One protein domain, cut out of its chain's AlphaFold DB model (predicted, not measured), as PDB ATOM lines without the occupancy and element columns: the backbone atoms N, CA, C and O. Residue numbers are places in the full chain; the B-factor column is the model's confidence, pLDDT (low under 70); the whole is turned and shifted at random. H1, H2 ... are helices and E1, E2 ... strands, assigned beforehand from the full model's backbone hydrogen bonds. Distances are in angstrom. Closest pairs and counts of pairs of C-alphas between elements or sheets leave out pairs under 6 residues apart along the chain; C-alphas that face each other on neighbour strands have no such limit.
ATOM      1  N   THR A  42       2.208  22.404 -11.673       97.69
ATOM      2  CA  THR A  42       2.498  23.074 -10.395       97.69
ATOM      3  C   THR A  42       3.595  22.365  -9.604       97.69
ATOM      4  O   THR A  42       3.825  22.701  -8.447       97.69
ATOM      5  N   ALA A  43       4.240  21.365 -10.200       98.06
ATOM      6  CA  ALA A  43       5.287  20.594  -9.559       98.06
ATOM      7  C   ALA A  43       6.517  21.461  -9.280       98.06
ATOM      8  O   ALA A  43       6.886  22.337 -10.066       98.06
ATOM      9  N   VAL A  44       7.179  21.158  -8.173       98.31
ATOM     10  CA  VAL A  44       8.465  21.723  -7.774       98.31
ATOM     11  C   VAL A  44       9.378  20.586  -7.330       98.31
ATOM     12  O   VAL A  44       8.910  19.491  -7.036       98.31
ATOM     13  N   CYS A  45      10.690  20.816  -7.316       98.00
ATOM     14  CA  CYS A  45      11.622  19.817  -6.803       98.00
ATOM     15  C   CYS A  45      11.474  19.694  -5.280       98.00
ATOM     16  O   CYS A  45      11.624  20.703  -4.592       98.00
ATOM     17  N   ALA A  46      11.276  18.478  -4.770       97.50
ATOM     18  CA  ALA A  46      11.090  18.195  -3.346       97.50
ATOM     19  C   ALA A  46      12.252  18.711  -2.476       97.50
ATOM     20  O   ALA A  46      12.026  19.264  -1.403       97.50
ATOM     21  N   ILE A  47      13.499  18.629  -2.961       96.25
ATOM     22  CA  ILE A  47      14.671  19.176  -2.252       96.25
ATOM     23  C   ILE A  47      14.631  20.707  -2.191       96.25
ATOM     24  O   ILE A  47      14.891  21.294  -1.141       96.25
ATOM     25  N   GLY A  48      14.285  21.362  -3.303       96.19
ATOM     26  CA  GLY A  48      14.173  22.821  -3.336       96.19
ATOM     27  C   GLY A  48      13.024  23.330  -2.462       96.19
ATOM     28  O   GLY A  48      13.180  24.306  -1.729       96.19
ATOM     29  N   GLU A  49      11.893  22.622  -2.478       97.56
ATOM     30  CA  GLU A  49      10.745  22.896  -1.614       97.56
ATOM     31  C   GLU A  49      11.100  22.732  -0.132       97.56
ATOM     32  O   GLU A  49      10.840  23.643   0.658       97.56
ATOM     33  N   TRP A  50      11.771  21.635   0.236       96.50
ATOM     34  CA  TRP A  50      12.243  21.388   1.600       96.50
ATOM     35  C   TRP A  50      13.118  22.531   2.122       96.50
ATOM     36  O   TRP A  50      12.902  23.055   3.216       96.50
ATOM     37  N   ARG A  51      14.093  22.955   1.310       95.25
ATOM     38  CA  ARG A  51      15.033  24.028   1.659       95.25
ATOM     39  C   ARG A  51      14.414  25.422   1.593       95.25
ATOM     40  O   ARG A  51      15.014  26.369   2.094       95.25
ATOM     41  N   LYS A  52      13.235  25.555   0.975       96.81
ATOM     42  CA  LYS A  52      12.645  26.840   0.564       96.81
ATOM     43  C   LYS A  52      13.613  27.672  -0.289       96.81
ATOM     44  O   LYS A  52      13.570  28.900  -0.261       96.81
ATOM     45  N   ASP A  53      14.475  26.990  -1.039       95.19
ATOM     46  CA  ASP A  53      15.478  27.571  -1.922       95.19
ATOM     47  C   ASP A  53      15.732  26.640  -3.115       95.19
ATOM     48  O   ASP A  53      16.082  25.470  -2.961       95.19
ATOM     49  N   PHE A  54      15.569  27.182  -4.318       95.56
ATOM     50  CA  PHE A  54      15.712  26.460  -5.580       95.56
ATOM     51  C   PHE A  54      17.045  26.743  -6.285       95.56
ATOM     52  O   PHE A  54      17.248  26.247  -7.392       95.56
ATOM     53  N   SER A  55      17.961  27.495  -5.668       93.56
ATOM     54  CA  SER A  55      19.287  27.823  -6.217       93.56
ATOM     55  C   SER A  55      20.111  26.582  -6.609       93.56
ATOM     56  O   SER A  55      20.831  26.600  -7.609       93.56
ATOM     57  N   GLY A  56      19.950  25.477  -5.872       91.69
ATOM     58  CA  GLY A  56      20.580  24.184  -6.157       91.69
ATOM     59  C   GLY A  56      19.876  23.336  -7.225       91.69
ATOM     60  O   GLY A  56      20.420  22.324  -7.661       91.69
ATOM     61  N   CYS A  57      18.674  23.711  -7.677       95.12
ATOM     62  CA  CYS A  57      17.932  22.927  -8.664       95.12
ATOM     63  C   CYS A  57      18.445  23.167 -10.087       95.12
ATOM     64  O   CYS A  57      18.618  24.306 -10.519       95.12
ATOM     65  N   ARG A  58      18.641  22.089 -10.856       95.75
ATOM     66  CA  ARG A  58      19.110  22.157 -12.248       95.75
ATOM     67  C   ARG A  58      18.387  21.132 -13.120       95.75
ATOM     68  O   ARG A  58      18.147  20.004 -12.691       95.75
ATOM     69  N   GLY A  59      18.092  21.526 -14.358       96.25
ATOM     70  CA  GLY A  59      17.430  20.680 -15.355       96.25
ATOM     71  C   GLY A  59      15.911  20.533 -15.158       96.25
ATOM     72  O   GLY A  59      15.334  21.158 -14.266       96.25
ATOM     73  N   PRO A  60      15.242  19.755 -16.030       97.62
ATOM     74  CA  PRO A  60      13.795  19.548 -15.975       97.62
ATOM     75  C   PRO A  60      13.361  18.784 -14.716       97.62
ATOM     76  O   PRO A  60      14.164  18.092 -14.095       97.62
ATOM     77  N   LEU A  61      12.075  18.891 -14.367       98.44
ATOM     78  CA  LEU A  61      11.456  18.055 -13.337       98.44
ATOM     79  C   LEU A  61      11.120  16.664 -13.879       98.44
ATOM     80  O   LEU A  61      10.591  16.514 -14.985       98.44
ATOM     81  N   GLU A  62      11.387  15.668 -13.050       98.12
ATOM     82  CA  GLU A  62      11.228  14.243 -13.293       98.12
ATOM     83  C   GLU A  62      10.480  13.642 -12.100       98.12
ATOM     84  O   GLU A  62      10.689  14.046 -10.956       98.12
ATOM     85  N   LEU A  63       9.542  12.747 -12.387       97.62
ATOM     86  CA  LEU A  63       8.743  12.080 -11.367       97.62
ATOM     87  C   LEU A  63       9.486  10.808 -10.945       97.62
ATOM     88  O   LEU A  63       9.885  10.036 -11.817       97.62
ATOM     89  N   HIS A  64       9.680  10.642  -9.642       98.19
ATOM     90  CA  HIS A  64      10.545   9.645  -9.014       98.19
ATOM     91  C   HIS A  64       9.757   8.786  -8.018       98.19
ATOM     92  O   HIS A  64       8.850   9.299  -7.358       98.19
ATOM     93  N   HIS A  65      10.121   7.507  -7.899       98.00
ATOM     94  CA  HIS A  65       9.598   6.587  -6.889       98.00
ATOM     95  C   HIS A  65      10.342   6.764  -5.556       98.00
ATOM     96  O   HIS A  65      11.477   6.342  -5.407       98.00
ATOM     97  N   ALA A  66       9.709   7.389  -4.566       96.31
ATOM     98  CA  ALA A  66      10.364   7.868  -3.344       96.31
ATOM     99  C   ALA A  66      10.857   6.763  -2.386       96.31
ATOM    100  O   ALA A  66      11.778   6.997  -1.598       96.31
ATOM    101  N   HIS A  67      10.233   5.583  -2.393       95.31
ATOM    102  CA  HIS A  67      10.538   4.503  -1.444       95.31
ATOM    103  C   HIS A  67      10.855   3.179  -2.127       95.31
ATOM    104  O   HIS A  67      11.828   2.518  -1.764       95.31
ATOM    105  N   ILE A  68      10.017   2.771  -3.079       96.25
ATOM    106  CA  ILE A  68      10.139   1.490  -3.774       96.25
ATOM    107  C   ILE A  68      10.103   1.759  -5.270       96.25
ATOM    108  O   ILE A  68       9.078   2.181  -5.800       96.25
ATOM    109  N   GLU A  69      11.219   1.490  -5.942       96.56
ATOM    110  CA  GLU A  69      11.309   1.538  -7.399       96.56
ATOM    111  C   GLU A  69      10.370   0.518  -8.043       96.56
ATOM    112  O   GLU A  69      10.275  -0.624  -7.580       96.56
ATOM    113  N   PHE A  70       9.782   0.879  -9.185       95.75
ATOM    114  CA  PHE A  70       8.979  -0.032 -10.009       95.75
ATOM    115  C   PHE A  70       9.639  -1.411 -10.200       95.75
ATOM    116  O   PHE A  70       9.002  -2.450 -10.038       95.75
ATOM    117  N   ALA A  71      10.944  -1.432 -10.492       95.88
ATOM    118  CA  ALA A  71      11.695  -2.656 -10.776       95.88
ATOM    119  C   ALA A  71      11.829  -3.608  -9.568       95.88
ATOM    120  O   ALA A  71      12.250  -4.750  -9.731       95.88
ATOM    121  N   LEU A  72      11.498  -3.153  -8.357       96.25
ATOM    122  CA  LEU A  72      11.615  -3.926  -7.120       96.25
ATOM    123  C   LEU A  72      10.263  -4.419  -6.589       96.25
ATOM    124  O   LEU A  72      10.245  -5.223  -5.656       96.25
ATOM    125  N   GLN A  73       9.142  -3.980  -7.172       94.38
ATOM    126  CA  GLN A  73       7.802  -4.198  -6.614       94.38
ATOM    127  C   GLN A  73       7.464  -5.680  -6.361       94.38
ATOM    128  O   GLN A  73       6.852  -6.019  -5.352       94.38
ATOM    129  N   ASN A  74       7.943  -6.583  -7.224       93.81
ATOM    130  CA  ASN A  74       7.660  -8.020  -7.138       93.81
ATOM    131  C   ASN A  74       8.382  -8.724  -5.972       93.81
ATOM    132  O   ASN A  74       8.133  -9.900  -5.719       93.81
ATOM    133  N   ALA A  75       9.284  -8.031  -5.268       95.69
ATOM    134  CA  ALA A  75       9.996  -8.537  -4.093       95.69
ATOM    135  C   ALA A  75       9.576  -7.851  -2.780       95.69
ATOM    136  O   ALA A  75      10.232  -8.042  -1.756       95.69
ATOM    137  N   VAL A  76       8.521  -7.033  -2.795       95.69
ATOM    138  CA  VAL A  76       8.080  -6.279  -1.617       95.69
ATOM    139  C   VAL A  76       7.538  -7.208  -0.531       95.69
ATOM    140  O   VAL A  76       6.672  -8.048  -0.774       95.69
ATOM    141  N   ASP A  77       8.014  -7.011   0.699       95.81
ATOM    142  CA  ASP A  77       7.401  -7.603   1.886       95.81
ATOM    143  C   ASP A  77       6.142  -6.808   2.261       95.81
ATOM    144  O   ASP A  77       6.215  -5.710   2.821       95.81
ATOM    145  N   LEU A  78       4.975  -7.370   1.944       95.56
ATOM    146  CA  LEU A  78       3.682  -6.726   2.182       95.56
ATOM    147  C   LEU A  78       3.364  -6.535   3.666       95.56
ATOM    148  O   LEU A  78       2.656  -5.595   4.009       95.56
ATOM    149  N   ALA A  79       3.879  -7.385   4.558       95.69
ATOM    150  CA  ALA A  79       3.643  -7.214   5.989       95.69
ATOM    151  C   ALA A  79       4.411  -5.999   6.524       95.69
ATOM    152  O   ALA A  79       3.897  -5.257   7.363       95.69
ATOM    153  N   VAL A  80       5.627  -5.778   6.015       96.00
ATOM    154  CA  VAL A  80       6.398  -4.564   6.307       96.00
ATOM    155  C   VAL A  80       5.717  -3.347   5.691       96.00
ATOM    156  O   VAL A  80       5.547  -2.343   6.382       96.00
ATOM    157  N   LEU A  81       5.291  -3.432   4.427       95.44
ATOM    158  CA  LEU A  81       4.640  -2.308   3.756       95.44
ATOM    159  C   LEU A  81       3.350  -1.889   4.476       95.44
ATOM    160  O   LEU A  81       3.227  -0.720   4.831       95.44
ATOM    161  N   GLU A  82       2.457  -2.832   4.789       94.69
ATOM    162  CA  GLU A  82       1.201  -2.593   5.521       94.69
ATOM    163  C   GLU A  82       1.429  -1.921   6.885       94.69
ATOM    164  O   GLU A  82       0.671  -1.041   7.290       94.69
ATOM    165  N   ALA A  83       2.494  -2.295   7.603       95.56
ATOM    166  CA  ALA A  83       2.799  -1.717   8.912       95.56
ATOM    167  C   ALA A  83       3.145  -0.217   8.846       95.56
ATOM    168  O   ALA A  83       2.938   0.507   9.823       95.56
ATOM    169  N   HIS A  84       3.674   0.247   7.711       94.25
ATOM    170  CA  HIS A  84       4.049   1.643   7.484       94.25
ATOM    171  C   HIS A  84       3.012   2.416   6.657       94.25
ATOM    172  O   HIS A  84       2.841   3.619   6.863       94.25
ATOM    173  N   TYR A  85       2.298   1.725   5.771       92.38
ATOM    174  CA  TYR A  85       1.287   2.258   4.865       92.38
ATOM    175  C   TYR A  85       0.038   1.365   4.933       92.38
ATOM    176  O   TYR A  85      -0.098   0.444   4.129       92.38
ATOM    177  N   PRO A  86      -0.867   1.605   5.902       91.38
ATOM    178  CA  PRO A  86      -2.030   0.747   6.103       91.38
ATOM    179  C   PRO A  86      -2.958   0.706   4.883       91.38
ATOM    180  O   PRO A  86      -3.292   1.757   4.328       91.38
ATOM    181  N   GLY A  87      -3.430  -0.489   4.522       88.00
ATOM    182  CA  GLY A  87      -4.297  -0.736   3.367       88.00
ATOM    183  C   GLY A  87      -3.581  -1.235   2.105       88.00
ATOM    184  O   GLY A  87      -4.159  -1.130   1.031       88.00
ATOM    185  N   VAL A  88      -2.360  -1.765   2.220       85.50
ATOM    186  CA  VAL A  88      -1.519  -2.280   1.122       85.50
ATOM    187  C   VAL A  88      -1.042  -3.709   1.432       85.50
ATOM    188  O   VAL A  88       0.123  -4.072   1.269       85.50
ATOM    189  N   SER A  89      -1.951  -4.550   1.925       84.62
ATOM    190  CA  SER A  89      -1.660  -5.946   2.291       84.62
ATOM    191  C   SER A  89      -1.970  -6.964   1.185       84.62
ATOM    192  O   SER A  89      -1.824  -8.168   1.400       84.62
ATOM    193  N   ASN A  90      -2.450  -6.506   0.025       87.69
ATOM    194  CA  ASN A  90      -2.819  -7.353  -1.105       87.69
ATOM    195  C   ASN A  90      -1.710  -7.328  -2.179       87.69
ATOM    196  O   ASN A  90      -1.399  -6.252  -2.689       87.69
ATOM    197  N   PRO A  91      -1.130  -8.485  -2.559       81.44
ATOM    198  CA  PRO A  91      -0.150  -8.554  -3.643       81.44
ATOM    199  C   PRO A  91      -0.650  -7.966  -4.965       81.44
ATOM    200  O   PRO A  91       0.142  -7.385  -5.697       81.44
ATOM    201  N   ASP A  92      -1.948  -8.072  -5.251       85.44
ATOM    202  CA  ASP A  92      -2.532  -7.546  -6.488       85.44
ATOM    203  C   ASP A  92      -2.655  -6.007  -6.479       85.44
ATOM    204  O   ASP A  92      -2.901  -5.406  -7.518       85.44
ATOM    205  N   GLU A  93      -2.473  -5.359  -5.321       86.12
ATOM    206  CA  GLU A  93      -2.587  -3.901  -5.131       86.12
ATOM    207  C   GLU A  93      -1.219  -3.224  -4.926       86.12
ATOM    208  O   GLU A  93      -1.127  -1.996  -4.893       86.12
ATOM    209  N   VAL A  94      -0.129  -3.994  -4.802       92.25
ATOM    210  CA  VAL A  94       1.205  -3.422  -4.544       92.25
ATOM    211  C   VAL A  94       1.661  -2.507  -5.680       92.25
ATOM    212  O   VAL A  94       2.230  -1.450  -5.416       92.25
ATOM    213  N   GLY A  95       1.364  -2.871  -6.932       92.19
ATOM    214  CA  GLY A  95       1.688  -2.053  -8.099       92.19
ATOM    215  C   GLY A  95       0.927  -0.729  -8.113       92.19
ATOM    216  O   GLY A  95       1.517   0.314  -8.389       92.19
ATOM    217  N   GLU A  96      -0.348  -0.744  -7.709       92.94
ATOM    218  CA  GLU A  96      -1.149   0.475  -7.546       92.94
ATOM    219  C   GLU A  96      -0.499   1.414  -6.527       92.94
ATOM    220  O   GLU A  96      -0.328   2.603  -6.795       92.94
ATOM    221  N   TRP A  97      -0.080   0.882  -5.373       95.31
ATOM    222  CA  TRP A  97       0.588   1.687  -4.356       95.31
ATOM    223  C   TRP A  97       1.934   2.235  -4.841       95.31
ATOM    224  O   TRP A  97       2.211   3.423  -4.639       95.31
ATOM    225  N   VAL A  98       2.748   1.404  -5.503       95.94
ATOM    226  CA  VAL A  98       4.058   1.797  -6.045       95.94
ATOM    227  C   VAL A  98       3.916   2.950  -7.036       95.94
ATOM    228  O   VAL A  98       4.718   3.881  -6.986       95.94
ATOM    229  N   GLU A  99       2.877   2.953  -7.870       95.50
ATOM    230  CA  GLU A  99       2.606   4.023  -8.840       95.50
ATOM    231  C   GLU A  99       1.723   5.167  -8.286       95.50
ATOM    232  O   GLU A  99       1.300   6.062  -9.028       95.50
ATOM    233  N   SER A 100       1.466   5.189  -6.973       94.06
ATOM    234  CA  SER A 100       0.599   6.179  -6.321       94.06
ATOM    235  C   SER A 100       1.344   7.400  -5.773       94.06
ATOM    236  O   SER A 100       2.546   7.394  -5.526       94.06
ATOM    237  N   ALA A 101       0.585   8.455  -5.459       93.56
ATOM    238  CA  ALA A 101       1.100   9.664  -4.812       93.56
ATOM    239  C   ALA A 101       1.861   9.409  -3.496       93.56
ATOM    240  O   ALA A 101       2.673  10.242  -3.107       93.56
ATOM    241  N   ALA A 102       1.589   8.298  -2.801       94.31
ATOM    242  CA  ALA A 102       2.268   7.958  -1.553       94.31
ATOM    243  C   ALA A 102       3.737   7.563  -1.766       94.31
ATOM    244  O   ALA A 102       4.540   7.707  -0.851       94.31
ATOM    245  N   ASN A 103       4.085   7.100  -2.968       97.31
ATOM    246  CA  ASN A 103       5.428   6.670  -3.342       97.31
ATOM    247  C   ASN A 103       6.018   7.548  -4.456       97.31
ATOM    248  O   ASN A 103       7.003   7.168  -5.072       97.31
ATOM    249  N   LEU A 104       5.433   8.711  -4.755       97.88
ATOM    250  CA  LEU A 104       5.862   9.545  -5.876       97.88
ATOM    251  C   LEU A 104       6.231  10.960  -5.445       97.88
ATOM    252  O   LEU A 104       5.439  11.673  -4.828       97.88
ATOM    253  N   GLU A 105       7.399  11.416  -5.885       98.12
ATOM    254  CA  GLU A 105       7.876  12.778  -5.666       98.12
ATOM    255  C   GLU A 105       8.460  13.393  -6.941       98.12
ATOM    256  O   GLU A 105       8.925  12.703  -7.848       98.12
ATOM    257  N   TRP A 106       8.441  14.721  -7.023       98.62
ATOM    258  CA  TRP A 106       9.063  15.441  -8.127       98.62
ATOM    259  C   TRP A 106      10.476  15.870  -7.751       98.62
ATOM    260  O   TRP A 106      10.682  16.595  -6.780       98.62
ATOM    261  N   LEU A 107      11.454  15.503  -8.568       98.50
ATOM    262  CA  LEU A 107      12.845  15.922  -8.421       98.50
ATOM    263  C   LEU A 107      13.294  16.655  -9.683       98.50
ATOM    264  O   LEU A 107      12.856  16.348 -10.786       98.50
ATOM    265  N   CYS A 108      14.164  17.658  -9.548       98.06
ATOM    266  CA  CYS A 108      14.861  18.173 -10.724       98.06
ATOM    267  C   CYS A 108      15.905  17.150 -11.178       98.06
ATOM    268  O   CYS A 108      16.381  16.349 -10.375       98.06
ATOM    269  N   GLN A 109      16.299  17.206 -12.445       98.06
ATOM    270  CA  GLN A 109      17.267  16.284 -13.036       98.06
ATOM    271  C   GLN A 109      18.538  16.111 -12.185       98.06
ATOM    272  O   GLN A 109      19.037  14.994 -12.064       98.06
ATOM    273  N   PHE A 110      19.045  17.187 -11.568       96.69
ATOM    274  CA  PHE A 110      20.207  17.106 -10.677       96.69
ATOM    275  C   PHE A 110      19.932  16.302  -9.399       96.69
ATOM    276  O   PHE A 110      20.684  15.380  -9.107       96.69
ATOM    277  N   HIS A 111      18.840  16.584  -8.681       97.50
ATOM    278  CA  HIS A 111      18.482  15.844  -7.462       97.50
ATOM    279  C   HIS A 111      17.888  14.456  -7.738       97.50
ATOM    280  O   HIS A 111      17.788  13.646  -6.825       97.50
ATOM    281  N   HIS A 112      17.523  14.147  -8.980       98.44
ATOM    282  CA  HIS A 112      17.102  12.805  -9.367       98.44
ATOM    283  C   HIS A 112      18.309  11.921  -9.718       98.44
ATOM    284  O   HIS A 112      18.537  10.883  -9.105       98.44
ATOM    285  N   ARG A 113      19.130  12.358 -10.680       97.31
ATOM    286  CA  ARG A 113      20.184  11.531 -11.301       97.31
ATOM    287  C   ARG A 113      21.514  12.253 -11.542       97.31
ATOM    288  O   ARG A 113      22.379  11.719 -12.231       97.31
ATOM    289  N   GLY A 114      21.662  13.485 -11.054       95.56
ATOM    290  CA  GLY A 114      22.943  14.200 -11.043       95.56
ATOM    291  C   GLY A 114      23.853  13.717  -9.912       95.56
ATOM    292  O   GLY A 114      23.536  12.749  -9.231       95.56
ATOM    293  N   HIS A 115      24.976  14.403  -9.682       91.19
ATOM    294  CA  HIS A 115      25.931  14.016  -8.633       91.19
ATOM    295  C   HIS A 115      25.304  13.999  -7.229       91.19
ATOM    296  O   HIS A 115      25.542  13.058  -6.480       91.19
ATOM    297  N   GLY A 116      24.435  14.966  -6.909       90.25
ATOM    298  CA  GLY A 116      23.600  14.969  -5.694       90.25
ATOM    299  C   GLY A 116      22.275  14.205  -5.833       90.25
ATOM    300  O   GLY A 116      21.335  14.438  -5.073       90.25
ATOM    301  N   GLY A 117      22.150  13.355  -6.851       96.44
ATOM    302  CA  GLY A 117      20.912  12.667  -7.191       96.44
ATOM    303  C   GLY A 117      20.591  11.509  -6.255       96.44
ATOM    304  O   GLY A 117      21.499  10.816  -5.803       96.44
ATOM    305  N   VAL A 118      19.305  11.252  -6.016       97.38
ATOM    306  CA  VAL A 118      18.827  10.116  -5.203       97.38
ATOM    307  C   VAL A 118      19.289   8.757  -5.739       97.38
ATOM    308  O   VAL A 118      19.540   7.842  -4.963       97.38
ATOM    309  N   HIS A 119      19.500   8.638  -7.053       96.62
ATOM    310  CA  HIS A 119      20.048   7.425  -7.671       96.62
ATOM    311  C   HIS A 119      21.586   7.337  -7.660       96.62
ATOM    312  O   HIS A 119      22.144   6.383  -8.201       96.62
ATOM    313  N   VAL A 120      22.288   8.338  -7.119       94.94
ATOM    314  CA  VAL A 120      23.759   8.435  -7.175       94.94
ATOM    315  C   VAL A 120      24.369   8.514  -5.779       94.94
ATOM    316  O   VAL A 120      25.318   7.789  -5.473       94.94
ATOM    317  N   ALA A 121      23.833   9.389  -4.934       95.19
ATOM    318  CA  ALA A 121      24.282   9.563  -3.564       95.19
ATOM    319  C   ALA A 121      23.840   8.382  -2.686       95.19
ATOM    320  O   ALA A 121      22.809   7.753  -2.927       95.19
ATOM    321  N   SER A 122      24.603   8.098  -1.625       94.62
ATOM    322  CA  SER A 122      24.099   7.198  -0.586       94.62
ATOM    323  C   SER A 122      22.849   7.814   0.058       94.62
ATOM    324  O   SER A 122      22.704   9.036   0.097       94.62
ATOM    325  N   SER A 123      21.955   6.987   0.607       94.62
ATOM    326  CA  SER A 123      20.738   7.492   1.260       94.62
ATOM    327  C   SER A 123      21.045   8.513   2.371       94.62
ATOM    328  O   SER A 123      20.350   9.522   2.479       94.62
ATOM    329  N   SER A 124      22.123   8.317   3.142       95.62
ATOM    330  CA  SER A 124      22.540   9.270   4.178       95.62
ATOM    331  C   SER A 124      23.028  10.599   3.608       95.62
ATOM    332  O   SER A 124      22.700  11.644   4.165       95.62
ATOM    333  N   ASP A 125      23.774  10.580   2.502       95.50
ATOM    334  CA  ASP A 125      24.299  11.809   1.893       95.50
ATOM    335  C   ASP A 125      23.184  12.577   1.173       95.50
ATOM    336  O   ASP A 125      23.089  13.801   1.294       95.50
ATOM    337  N   PHE A 126      22.286  11.855   0.492       95.81
ATOM    338  CA  PHE A 126      21.092  12.427  -0.127       95.81
ATOM    339  C   PHE A 126      20.187  13.101   0.910       95.81
ATOM    340  O   PHE A 126      19.668  14.186   0.657       95.81
ATOM    341  N   GLU A 127      20.010  12.496   2.087       96.56
ATOM    342  CA  GLU A 127      19.252  13.112   3.178       96.56
ATOM    343  C   GLU A 127      19.993  14.325   3.759       96.56
ATOM    344  O   GLU A 127      19.406  15.395   3.928       96.56
ATOM    345  N   ALA A 128      21.300  14.210   4.008       95.81
ATOM    346  CA  ALA A 128      22.102  15.295   4.568       95.81
ATOM    347  C   ALA A 128      22.122  16.549   3.671       95.81
ATOM    348  O   ALA A 128      22.094  17.673   4.184       95.81
ATOM    349  N   GLN A 129      22.084  16.393   2.341       93.31
ATOM    350  CA  GLN A 129      22.065  17.528   1.409       93.31
ATOM    351  C   GLN A 129      20.815  18.415   1.562       93.31
ATOM    352  O   GLN A 129      20.821  19.586   1.175       93.31
ATOM    353  N   LYS A 130      19.730  17.897   2.152       94.75
ATOM    354  CA  LYS A 130      18.539  18.701   2.463       94.75
ATOM    355  C   LYS A 130      18.828  19.779   3.508       94.75
ATOM    356  O   LYS A 130      18.121  20.783   3.555       94.75
ATOM    357  N   PHE A 131      19.873  19.602   4.316       95.19
ATOM    358  CA  PHE A 131      20.238  20.494   5.419       95.19
ATOM    359  C   PHE A 131      21.569  21.220   5.204       95.19
ATOM    360  O   PHE A 131      21.811  22.244   5.840       95.19
TER     361      PHE A 131
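Overview. This is residues 42 to 131 of the 137 residues of an uncharacterized protein of Mycobacterium colombiense (UniProt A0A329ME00). A narrow two-stranded ribbon, E1 with E2, lies in the middle of the model, between a loose group of three short helices, H2, H3 and H4, towards one end of its longest axis and H1, H5 and H6 towards the other. The 90 printed residues include six named helices and two named strands, in the order H1, E1, H2, H3, H4, E2, H5, H6; the class is mixed, helices and strands, and the sheet E1 - E2 is antiparallel. The whole is only just compact, close to loose, with a radius of gyration of the C-alphas of 14.4 A and spans of 42 by 28 by 21 A.

Along the chain. E1, residues 61 to 65, is 13.3 A long and begins at C-alpha 61 (11.456, 18.055, -13.337). E2, residues 104 to 108, is 13.4 A long. H2 is residues 70 to 75, H3 78 to 84, and H4 91 to 98, 11.4 A long. H1 is residues 46 to 51, H5 109 to 113, and H6 123 to 128, ending at C-alpha 128 (22.102, 15.295, 4.568).

Arrangement. E1 and E2 are antiparallel at 144 degrees, with N 62 and O 107 2.8 A apart, within hydrogen-bond range. The closest C-alphas of H1 and E2, Ala 46 and Leu 107, are 5.8 A apart. H2 and H4 touch at Phe 70 and Val 98, closest C-alphas 6.6 A apart, with a shallow tilt of 30 degrees, opposite ways. H3 and H4 are close but not clearly touching, Leu 78 and Pro 91 having the closest C-alphas, 7.2 A apart. H6 is apart from H5 and H1. Every O i to N i+4 pair is within range in H1, H3, H5 and H6; H4 has 2 of 4, and H2 0 of 2 with 2 of 3 O i to N i+3 pairs.

Size, cuts and confidence. The C-alphas farthest apart, Ser 55 and Asn 90, are 41.9 A apart. The printed part has no cut, and no link is long. Mean pLDDT of the printed part is 95.0; no printed residue is under 70.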